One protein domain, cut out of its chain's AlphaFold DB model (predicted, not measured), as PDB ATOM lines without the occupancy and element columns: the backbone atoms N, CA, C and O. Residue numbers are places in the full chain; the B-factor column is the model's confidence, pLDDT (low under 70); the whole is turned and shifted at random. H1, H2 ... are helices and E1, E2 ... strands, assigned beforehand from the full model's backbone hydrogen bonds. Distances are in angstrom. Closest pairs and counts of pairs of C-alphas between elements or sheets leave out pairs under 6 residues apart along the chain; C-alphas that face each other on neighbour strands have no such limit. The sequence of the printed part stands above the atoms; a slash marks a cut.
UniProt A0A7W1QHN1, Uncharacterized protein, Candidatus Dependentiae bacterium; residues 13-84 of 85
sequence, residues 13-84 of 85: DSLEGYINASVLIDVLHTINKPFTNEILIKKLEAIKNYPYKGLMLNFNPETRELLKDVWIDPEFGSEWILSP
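This is residues 13 to 84 of the 85 residues of an uncharacterized protein of Candidatus Dependentiae bacterium (UniProt A0A7W1QHN1). A loose, drawn-out chain of small parts: the long helix H1 runs along much of the length, the short helix H2 is set crosswise at its last turns, and two small two-strand hairpins follow. The first hairpin, E1 and E2, lies near the middle of the length, and the second, E3 and E4, lies toward the end opposite H2, reached by the long unnamed stretch 58 to 69. The 72 printed residues run H1 H2 E1 E2 E3 E4; both sheets, E1 - E2 and E3 - E4, are antiparallel, and the class is mixed. The whole is loose, with a radius of gyration of the C-alphas of 14.6 A, and only just elongated, spanning 48 by 24 by 18 A.

H1, residues 13 to 29, begins with C-alpha 13 at (172.465, 149.772, 140.074) and is 24.5 A long. H2, residues 37 to 45, is 12.0 A long. The strands are E1, residues 50 to 52, E2, 55 to 57, E3, 70 to 72, and E4, 81 to 83, which ends with C-alpha 83 at (159.782, 136.891, 136.425).

H1 touches H2 with residues 27 to 28 alone, the closest C-alphas being those of Val 27 and Lys 43, 6.9 A apart. Their lines are only just about perpendicular, at 71 degrees. Every O i to N i+4 pair is within hydrogen-bond range in H1 and H2. H1 and E1 are apart, but only just, at 8.1 A. In the hairpin E1 and E2, N 52 and O 55 are 2.8 A apart. E2 and E3 are apart. In the hairpin E3 and E4, N 83 and O 70 are 2.8 A apart.

The C-alphas of Pro 34 and Phe 76, the two farthest apart, are 48.5 A apart. The printed part has no cut. Residues 13 to 18, which belong to H1, and 32 to 38 stand free. The link E2 to E3 is long, with 12 residues. Residues 76 to 77 and 84 have a pLDDT under 70.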
ATOM      1  N   ASP A  13     171.830 149.481 138.773       89.94
ATOM      2  CA  ASP A  13     172.465 149.772 140.074       89.94
ATOM      3  C   ASP A  13     172.118 151.178 140.584       89.94
ATOM      4  O   ASP A  13     171.861 151.407 141.766       89.94
ATOM      5  N   SER A  14     172.086 152.157 139.675       90.88
ATOM      6  CA  SER A  14     171.734 153.531 140.031       90.88
ATOM      7  C   SER A  14     170.256 153.677 140.415       90.88
ATOM      8  O   SER A  14     169.908 154.523 141.244       90.88
ATOM      9  N   LEU A  15     169.390 152.845 139.826       90.88
ATOM     10  CA  LEU A  15     167.976 152.763 140.170       90.88
ATOM     11  C   LEU A  15     167.790 152.073 141.525       90.88
ATOM     12  O   LEU A  15     167.048 152.591 142.356       90.88
ATOM     13  N   GLU A  16     168.503 150.974 141.777       91.81
ATOM     14  CA  GLU A  16     168.502 150.276 143.065       91.81
ATOM     15  C   GLU A  16     168.943 151.213 144.195       91.81
ATOM     16  O   GLU A  16     168.225 151.388 145.183       91.81
ATOM     17  N   GLY A  17     170.065 151.917 144.017       92.75
ATOM     18  CA  GLY A  17     170.538 152.905 144.985       92.75
ATOM     19  C   GLY A  17     169.520 154.022 145.245       92.75
ATOM     20  O   GLY A  17     169.316 154.426 146.393       92.75
ATOM     21  N   TYR A  18     168.833 154.497 144.198       93.06
ATOM     22  CA  TYR A  18     167.753 155.475 144.345       93.06
ATOM     23  C   TYR A  18     166.578 154.917 145.154       93.06
ATOM     24  O   TYR A  18     166.108 155.595 146.069       93.06
ATOM     25  N   ILE A  19     166.106 153.707 144.843       94.19
ATOM     26  CA  ILE A  19     164.982 153.074 145.544       94.19
ATOM     27  C   ILE A  19     165.340 152.865 147.019       94.19
ATOM     28  O   ILE A  19     164.583 153.310 147.879       94.19
ATOM     29  N   ASN A  20     166.515 152.303 147.316       95.00
ATOM     30  CA  ASN A  20     166.979 152.047 148.682       95.00
ATOM     31  C   ASN A  20     167.034 153.331 149.523       95.00
ATOM     32  O   ASN A  20     166.473 153.392 150.619       95.00
ATOM     33  N   ALA A  21     167.649 154.394 148.995       95.88
ATOM     34  CA  ALA A  21     167.698 155.682 149.684       95.88
ATOM     35  C   ALA A  21     166.302 156.306 149.837       95.88
ATOM     36  O   ALA A  21     165.978 156.871 150.880       95.88
ATOM     37  N   SER A  22     165.456 156.193 148.814       96.50
ATOM     38  CA  SER A  22     164.108 156.753 148.826       96.50
ATOM     39  C   SER A  22     163.214 156.054 149.861       96.50
ATOM     40  O   SER A  22     162.485 156.742 150.578       96.50
ATOM     41  N   VAL A  23     163.289 154.723 149.989       96.62
ATOM     42  CA  VAL A  23     162.575 153.949 151.024       96.62
ATOM     43  C   VAL A  23     163.068 154.332 152.417       96.62
ATOM     44  O   VAL A  23     162.259 154.565 153.311       96.62
ATOM     45  N   LEU A  24     164.383 154.470 152.605       96.12
ATOM     46  CA  LEU A  24     164.949 154.909 153.881       96.12
ATOM     47  C   LEU A  24     164.395 156.277 154.312       96.12
ATOM     48  O   LEU A  24     163.958 156.434 155.451       96.12
ATOM     49  N   ILE A  25     164.392 157.263 153.410       96.12
ATOM     50  CA  ILE A  25     163.856 158.601 153.698       96.12
ATOM     51  C   ILE A  25     162.356 158.546 154.008       96.12
ATOM     52  O   ILE A  25     161.902 159.206 154.942       96.12
ATOM     53  N   ASP A  26     161.598 157.746 153.259       96.06
ATOM     54  CA  ASP A  26     160.167 157.541 153.489       96.06
ATOM     55  C   ASP A  26     159.895 157.010 154.906       96.06
ATOM     56  O   ASP A  26     159.118 157.598 155.656       96.06
ATOM     57  N   VAL A  27     160.634 155.981 155.332       95.81
ATOM     58  CA  VAL A  27     160.523 155.420 156.685       95.81
ATOM     59  C   VAL A  27     160.939 156.428 157.753       95.81
ATOM     60  O   VAL A  27     160.250 156.551 158.770       95.81
ATOM     61  N   LEU A  28     162.020 157.182 157.538       96.00
ATOM     62  CA  LEU A  28     162.475 158.209 158.480       96.00
ATOM     63  C   LEU A  28     161.419 159.297 158.710       96.00
ATOM     64  O   LEU A  28     161.282 159.765 159.839       96.00
ATOM     65  N   HIS A  29     160.618 159.653 157.700       95.44
ATOM     66  CA  HIS A  29     159.500 160.587 157.877       95.44
ATOM     67  C   HIS A  29     158.388 160.052 158.796       95.44
ATOM     68  O   HIS A  29     157.600 160.839 159.316       95.44
ATOM     69  N   THR A  30     158.334 158.741 159.045       94.88
ATOM     70  CA  THR A  30     157.359 158.116 159.961       94.88
ATOM     71  C   THR A  30     157.853 158.004 161.407       94.88
ATOM     72  O   THR A  30     157.113 157.545 162.285       94.88
ATOM     73  N   ILE A  31     159.113 158.365 161.666       95.56
ATOM     74  CA  ILE A  31     159.761 158.222 162.970       95.56
ATOM     75  C   ILE A  31     159.826 159.586 163.656       95.56
ATOM     76  O   ILE A  31     160.419 160.535 163.146       95.56
ATOM     77  N   ASN A  32     159.266 159.668 164.862       93.25
ATOM     78  CA  ASN A  32     159.480 160.823 165.727       93.25
ATOM     79  C   ASN A  32     160.920 160.822 166.243       93.25
ATOM     80  O   ASN A  32     161.446 159.782 166.635       93.25
ATOM     81  N   LYS A  33     161.544 162.001 166.276       91.38
ATOM     82  CA  LYS A  33     162.904 162.158 166.804       91.38
ATOM     83  C   LYS A  33     162.948 161.815 168.306       91.38
ATOM     84  O   LYS A  33     161.987 162.127 169.011       91.38
ATOM     85  N   PRO A  34     164.065 161.260 168.813       92.81
ATOM     86  CA  PRO A  34     165.328 161.005 168.111       92.81
ATOM     87  C   PRO A  34     165.286 159.768 167.200       92.81
ATOM     88  O   PRO A  34     164.596 158.794 167.479       92.81
ATOM     89  N   PHE A  35     166.064 159.803 166.116       92.56
ATOM     90  CA  PHE A  35     166.267 158.628 165.270       92.56
ATOM     91  C   PHE A  35     167.254 157.677 165.951       92.56
ATOM     92  O   PHE A  35     168.351 158.097 166.317       92.56
ATOM     93  N   THR A  36     166.880 156.406 166.091       95.75
ATOM     94  CA  THR A  36     167.796 155.341 166.519       95.75
ATOM     95  C   THR A  36     167.752 154.186 165.525       95.75
ATOM     96  O   THR A  36     166.758 154.007 164.810       95.75
ATOM     97  N   ASN A  37     168.825 153.395 165.487       95.12
ATOM     98  CA  ASN A  37     168.910 152.231 164.608       95.12
ATOM     99  C   ASN A  37     167.821 151.207 164.938       95.12
ATOM    100  O   ASN A  37     167.217 150.646 164.035       95.12
ATOM    101  N   GLU A  38     167.515 151.004 166.219       97.38
ATOM    102  CA  GLU A  38     166.512 150.041 166.679       97.38
ATOM    103  C   GLU A  38     165.110 150.441 166.214       97.38
ATOM    104  O   GLU A  38     164.344 149.596 165.750       97.38
ATOM    105  N   ILE A  39     164.774 151.735 166.296       96.81
ATOM    106  CA  ILE A  39     163.488 152.241 165.809       96.81
ATOM    107  C   ILE A  39     163.412 152.097 164.288       96.81
ATOM    108  O   ILE A  39     162.385 151.654 163.774       96.81
ATOM    109  N   LEU A  40     164.488 152.437 163.572       96.19
ATOM    110  CA  LEU A  40     164.545 152.322 162.117       96.19
ATOM    111  C   LEU A  40     164.392 150.869 161.652       96.19
ATOM    112  O   LEU A  40     163.542 150.593 160.807       96.19
ATOM    113  N   ILE A  41     165.159 149.944 162.234       96.44
ATOM    114  CA  ILE A  41     165.076 148.508 161.942       96.44
ATOM    115  C   ILE A  41     163.656 148.020 162.215       96.44
ATOM    116  O   ILE A  41     163.026 147.468 161.322       96.44
ATOM    117  N   LYS A  42     163.092 148.322 163.391       96.88
ATOM    118  CA  LYS A  42     161.725 147.916 163.736       96.88
ATOM    119  C   LYS A  42     160.682 148.437 162.743       96.88
ATOM    120  O   LYS A  42     159.706 147.746 162.463       96.88
ATOM    121  N   LYS A  43     160.850 149.657 162.224       97.06
ATOM    122  CA  LYS A  43     159.948 150.222 161.210       97.06
ATOM    123  C   LYS A  43     160.089 149.529 159.859       97.06
ATOM    124  O   LYS A  43     159.066 149.236 159.252       97.06
ATOM    125  N   LEU A  44     161.316 149.250 159.419       96.75
ATOM    126  CA  LEU A  44     161.581 148.512 158.181       96.75
ATOM    127  C   LEU A  44     161.050 147.074 158.258       96.75
ATOM    128  O   LEU A  44     160.389 146.615 157.334       96.75
ATOM    129  N   GLU A  45     161.255 146.389 159.385       97.62
ATOM    130  CA  GLU A  45     160.782 145.015 159.601       97.62
ATOM    131  C   GLU A  45     159.246 144.916 159.685       97.62
ATOM    132  O   GLU A  45     158.665 143.865 159.415       97.62
ATOM    133  N   ALA A  46     158.572 146.022 160.018       97.38
ATOM    134  CA  ALA A  46     157.115 146.109 160.053       97.38
ATOM    135  C   ALA A  46     156.469 146.355 158.675       97.38
ATOM    136  O   ALA A  46     155.240 146.363 158.581       97.38
ATOM    137  N   ILE A  47     157.255 146.566 157.612       97.56
ATOM    138  CA  ILE A  47     156.731 146.804 156.261       97.56
ATOM    139  C   ILE A  47     156.047 145.537 155.744       97.56
ATOM    140  O   ILE A  47     156.691 144.514 155.521       97.56
ATOM    141  N   LYS A  48     154.734 145.619 155.514       96.50
ATOM    142  CA  LYS A  48     153.902 144.549 154.952       96.50
ATOM    143  C   LYS A  48     152.885 145.150 153.991       96.50
ATOM    144  O   LYS A  48     152.202 146.099 154.368       96.50
ATOM    145  N   ASN A  49     152.761 144.579 152.791       95.56
ATOM    146  CA  ASN A  49     151.825 145.029 151.749       95.56
ATOM    147  C   ASN A  49     151.856 146.555 151.537       95.56
ATOM    148  O   ASN A  49     150.813 147.210 151.521       95.56
ATOM    149  N   TYR A  50     153.057 147.126 151.439       95.31
ATOM    150  CA  TYR A  50     153.257 148.568 151.377       95.31
ATOM    151  C   TYR A  50     153.464 149.033 149.927       95.31
ATOM    152  O   TYR A  50     154.535 148.795 149.358       95.31
ATOM    153  N   PRO A  51     152.468 149.691 149.303       95.00
ATOM    154  CA  PRO A  51     152.599 150.189 147.943       95.00
ATOM    155  C   PRO A  51     153.557 151.381 147.907       95.00
ATOM    156  O   PRO A  51     153.313 152.421 148.515       95.00
ATOM    157  N   TYR A  52     154.635 151.251 147.143       94.88
ATOM    158  CA  TYR A  52     155.690 152.245 147.050       94.88
ATOM    159  C   TYR A  52     156.140 152.452 145.607       94.88
ATOM    160  O   TYR A  52     156.858 151.633 145.040       94.88
ATOM    161  N   LYS A  53     155.734 153.573 144.994       93.12
ATOM    162  CA  LYS A  53     156.143 153.971 143.628       93.12
ATOM    163  C   LYS A  53     155.951 152.870 142.564       93.12
ATOM    164  O   LYS A  53     156.741 152.772 141.633       93.12
ATOM    165  N   GLY A  54     154.900 152.060 142.700       91.19
ATOM    166  CA  GLY A  54     154.602 150.943 141.794       91.19
ATOM    167  C   GLY A  54     155.170 149.588 142.230       91.19
ATOM    168  O   GLY A  54     154.855 148.589 141.597       91.19
ATOM    169  N   LEU A  55     155.939 149.537 143.319       92.31
ATOM    170  CA  LEU A  55     156.423 148.305 143.946       92.31
ATOM    171  C   LEU A  55     155.549 147.943 145.149       92.31
ATOM    172  O   LEU A  55     155.082 148.832 145.862       92.31
ATOM    173  N   MET A  56     155.352 146.652 145.408       94.50
ATOM    174  CA  MET A  56     154.685 146.179 146.623       94.50
ATOM    175  C   MET A  56     155.731 145.671 147.613       94.50
ATOM    176  O   MET A  56     156.207 144.544 147.495       94.50
ATOM    177  N   LEU A  57     156.099 146.502 148.590       95.75
ATOM    178  CA  LEU A  57     157.122 146.141 149.567       95.75
ATOM    179  C   LEU A  57     156.536 145.245 150.658       95.75
ATOM    180  O   LEU A  57     155.481 145.528 151.237       95.75
ATOM    181  N   ASN A  58     157.246 144.168 150.960       96.69
ATOM    182  CA  ASN A  58     156.852 143.195 151.961       96.69
ATOM    183  C   ASN A  58     158.103 142.591 152.596       96.69
ATOM    184  O   ASN A  58     158.756 141.741 151.998       96.69
ATOM    185  N   PHE A  59     158.435 143.030 153.809       97.12
ATOM    186  CA  PHE A  59     159.622 142.552 154.503       97.12
ATOM    187  C   PHE A  59     159.509 141.056 154.805       97.12
ATOM    188  O   PHE A  59     158.533 140.617 155.421       97.12
ATOM    189  N   ASN A  60     160.508 140.271 154.421       96.44
ATOM    190  CA  ASN A  60     160.618 138.866 154.788       96.44
ATOM    191  C   ASN A  60     161.617 138.710 155.950       96.44
ATOM    192  O   ASN A  60     162.798 138.976 155.753       96.44
ATOM    193  N   PRO A  61     161.203 138.266 157.152       96.50
ATOM    194  CA  PRO A  61     162.128 138.092 158.273       96.50
ATOM    195  C   PRO A  61     163.153 136.967 158.064       96.50
ATOM    196  O   PRO A  61     164.204 137.005 158.697       96.50
ATOM    197  N   GLU A  62     162.873 135.995 157.192       96.75
ATOM    198  CA  GLU A  62     163.765 134.859 156.930       96.75
ATOM    199  C   GLU A  62     164.921 135.251 156.004       96.75
ATOM    200  O   GLU A  62     166.075 134.939 156.293       96.75
ATOM    201  N   THR A  63     164.629 135.977 154.920       95.25
ATOM    202  CA  THR A  63     165.631 136.394 153.920       95.25
ATOM    203  C   THR A  63     166.124 137.827 154.115       95.25
ATOM    204  O   THR A  63     167.154 138.211 153.570       95.25
ATOM    205  N   ARG A  64     165.417 138.622 154.930       95.12
ATOM    206  CA  ARG A  64     165.626 140.068 155.138       95.12
ATOM    207  C   ARG A  64     165.466 140.903 153.863       95.12
ATOM    208  O   ARG A  64     166.003 142.005 153.774       95.12
ATOM    209  N   GLU A  65     164.696 140.403 152.902       94.50
ATOM    210  CA  GLU A  65     164.369 141.084 151.646       94.50
ATOM    211  C   GLU A  65     163.088 141.923 151.781       94.50
ATOM    212  O   GLU A  65     162.203 141.603 152.574       94.50
ATOM    213  N   LEU A  66     162.974 142.998 150.991       93.88
ATOM    214  CA  LEU A  66     161.770 143.844 150.917       93.88
ATOM    215  C   LEU A  66     160.931 143.608 149.658       93.88
ATOM    216  O   LEU A  66     159.765 143.999 149.622       93.88
ATOM    217  N   LEU A  67     161.524 143.011 148.629       92.19
ATOM    218  CA  LEU A  67     160.904 142.767 147.336       92.19
ATOM    219  C   LEU A  67     161.418 141.429 146.807       92.19
ATOM    220  O   LEU A  67     162.601 141.137 146.944       92.19
ATOM    221  N   LYS A  68     160.526 140.642 146.207       88.06
ATOM    222  CA  LYS A  68     160.853 139.351 145.582       88.06
ATOM    223  C   LYS A  68     160.803 139.384 144.052       88.06
ATOM    224  O   LYS A  68     161.118 138.395 143.401       88.06
ATOM    225  N   ASP A  69     160.352 140.502 143.495       88.62
ATOM    226  CA  ASP A  69     160.194 140.680 142.059       88.62
ATOM    227  C   ASP A  69     161.570 140.668 141.395       88.62
ATOM    228  O   ASP A  69     162.450 141.458 141.745       88.62
ATOM    229  N   VAL A  70     161.740 139.787 140.413       88.38
ATOM    230  CA  VAL A  70     162.957 139.709 139.607       88.38
ATOM    231  C   VAL A  70     162.636 140.179 138.205       88.38
ATOM    232  O   VAL A  70     161.739 139.655 137.550       88.38
ATOM    233  N   TRP A  71     163.394 141.161 137.736       89.38
ATOM    234  CA  TRP A  71     163.314 141.647 136.369       89.38
ATOM    235  C   TRP A  71     164.505 141.113 135.579       89.38
ATOM    236  O   TRP A  71     165.650 141.256 136.005       89.38
ATOM    237  N   ILE A  72     164.227 140.489 134.437       89.38
ATOM    238  CA  ILE A  72     165.237 139.926 133.541       89.38
ATOM    239  C   ILE A  72     165.415 140.881 132.363       89.38
ATOM    240  O   ILE A  72     164.435 141.231 131.705       89.38
ATOM    241  N   ASP A  73     166.661 141.273 132.101       88.31
ATOM    242  CA  ASP A  73     167.076 141.945 130.868       88.31
ATOM    243  C   ASP A  73     167.520 140.866 129.863       88.31
ATOM    244  O   ASP A  73     168.587 140.276 130.049       88.31
ATOM    245  N   PRO A  74     166.707 140.535 128.840       86.06
ATOM    246  CA  PRO A  74     167.035 139.490 127.869       86.06
ATOM    247  C   PRO A  74     168.000 139.965 126.763       86.06
ATOM    248  O   PRO A  74     168.192 139.240 125.790       86.06
ATOM    249  N   GLU A  75     168.607 141.149 126.915       80.81
ATOM    250  CA  GLU A  75     169.446 141.854 125.939       80.81
ATOM    251  C   GLU A  75     168.696 142.467 124.729       80.81
ATOM    252  O   GLU A  75     167.562 142.130 124.386       80.81
ATOM    253  N   PHE A  76     169.375 143.427 124.082       60.66
ATOM    254  CA  PHE A  76     169.045 144.099 122.812       60.66
ATOM    255  C   PHE A  76     167.573 144.482 122.576       60.66
ATOM    256  O   PHE A  76     166.838 143.808 121.858       60.66
ATOM    257  N   GLY A  77     167.182 145.663 123.068       65.38
ATOM    258  CA  GLY A  77     165.969 146.374 122.630       65.38
ATOM    259  C   GLY A  77     164.639 145.732 123.036       65.38
ATOM    260  O   GLY A  77     163.586 146.299 122.750       65.38
ATOM    261  N   SER A  78     164.693 144.587 123.707       76.88
ATOM    262  CA  SER A  78     163.543 143.892 124.268       76.88
ATOM    263  C   SER A  78     163.125 144.527 125.595       76.88
ATOM    264  O   SER A  78     163.943 145.104 126.315       76.88
ATOM    265  N   GLU A  79     161.837 144.439 125.923       86.50
ATOM    266  CA  GLU A  79     161.339 144.888 127.222       86.50
ATOM    267  C   GLU A  79     161.853 143.980 128.344       86.50
ATOM    268  O   GLU A  79     162.038 142.775 128.158       86.50
ATOM    269  N   TRP A  80     162.059 144.566 129.524       88.94
ATOM    270  CA  TRP A  80     162.376 143.794 130.717       88.94
ATOM    271  C   TRP A  80     161.209 142.874 131.060       88.94
ATOM    272  O   TRP A  80     160.049 143.289 131.064       88.94
ATOM    273  N   ILE A  81     161.527 141.629 131.395       90.44
ATOM    274  CA  ILE A  81     160.530 140.611 131.712       90.44
ATOM    275  C   ILE A  81     160.436 140.494 133.230       90.44
ATOM    276  O   ILE A  81     161.428 140.184 133.891       90.44
ATOM    277  N   LEU A  82     159.244 140.717 133.786       88.25
ATOM    278  CA  LEU A  82     158.975 140.416 135.189       88.25
ATOM    279  C   LEU A  82     158.846 138.898 135.357       88.25
ATOM    280  O   LEU A  82     157.912 138.279 134.844       88.25
ATOM    281  N   SER A  83     159.789 138.306 136.080       82.25
ATOM    282  CA  SER A  83     159.782 136.891 136.425       82.25
ATOM    283  C   SER A  83     158.934 136.664 137.678       82.25
ATOM    284  O   SER A  83     159.199 137.290 138.707       82.25
ATOM    285  N   PRO A  84     157.946 135.753 137.647       64.44
ATOM    286  CA  PRO A  84     157.264 135.324 138.857       64.44
ATOM    287  C   PRO A  84     158.231 134.480 139.697       64.44
ATOM    288  O   PRO A  84     158.647 133.404 139.265       64.44
TER     289      PRO A  84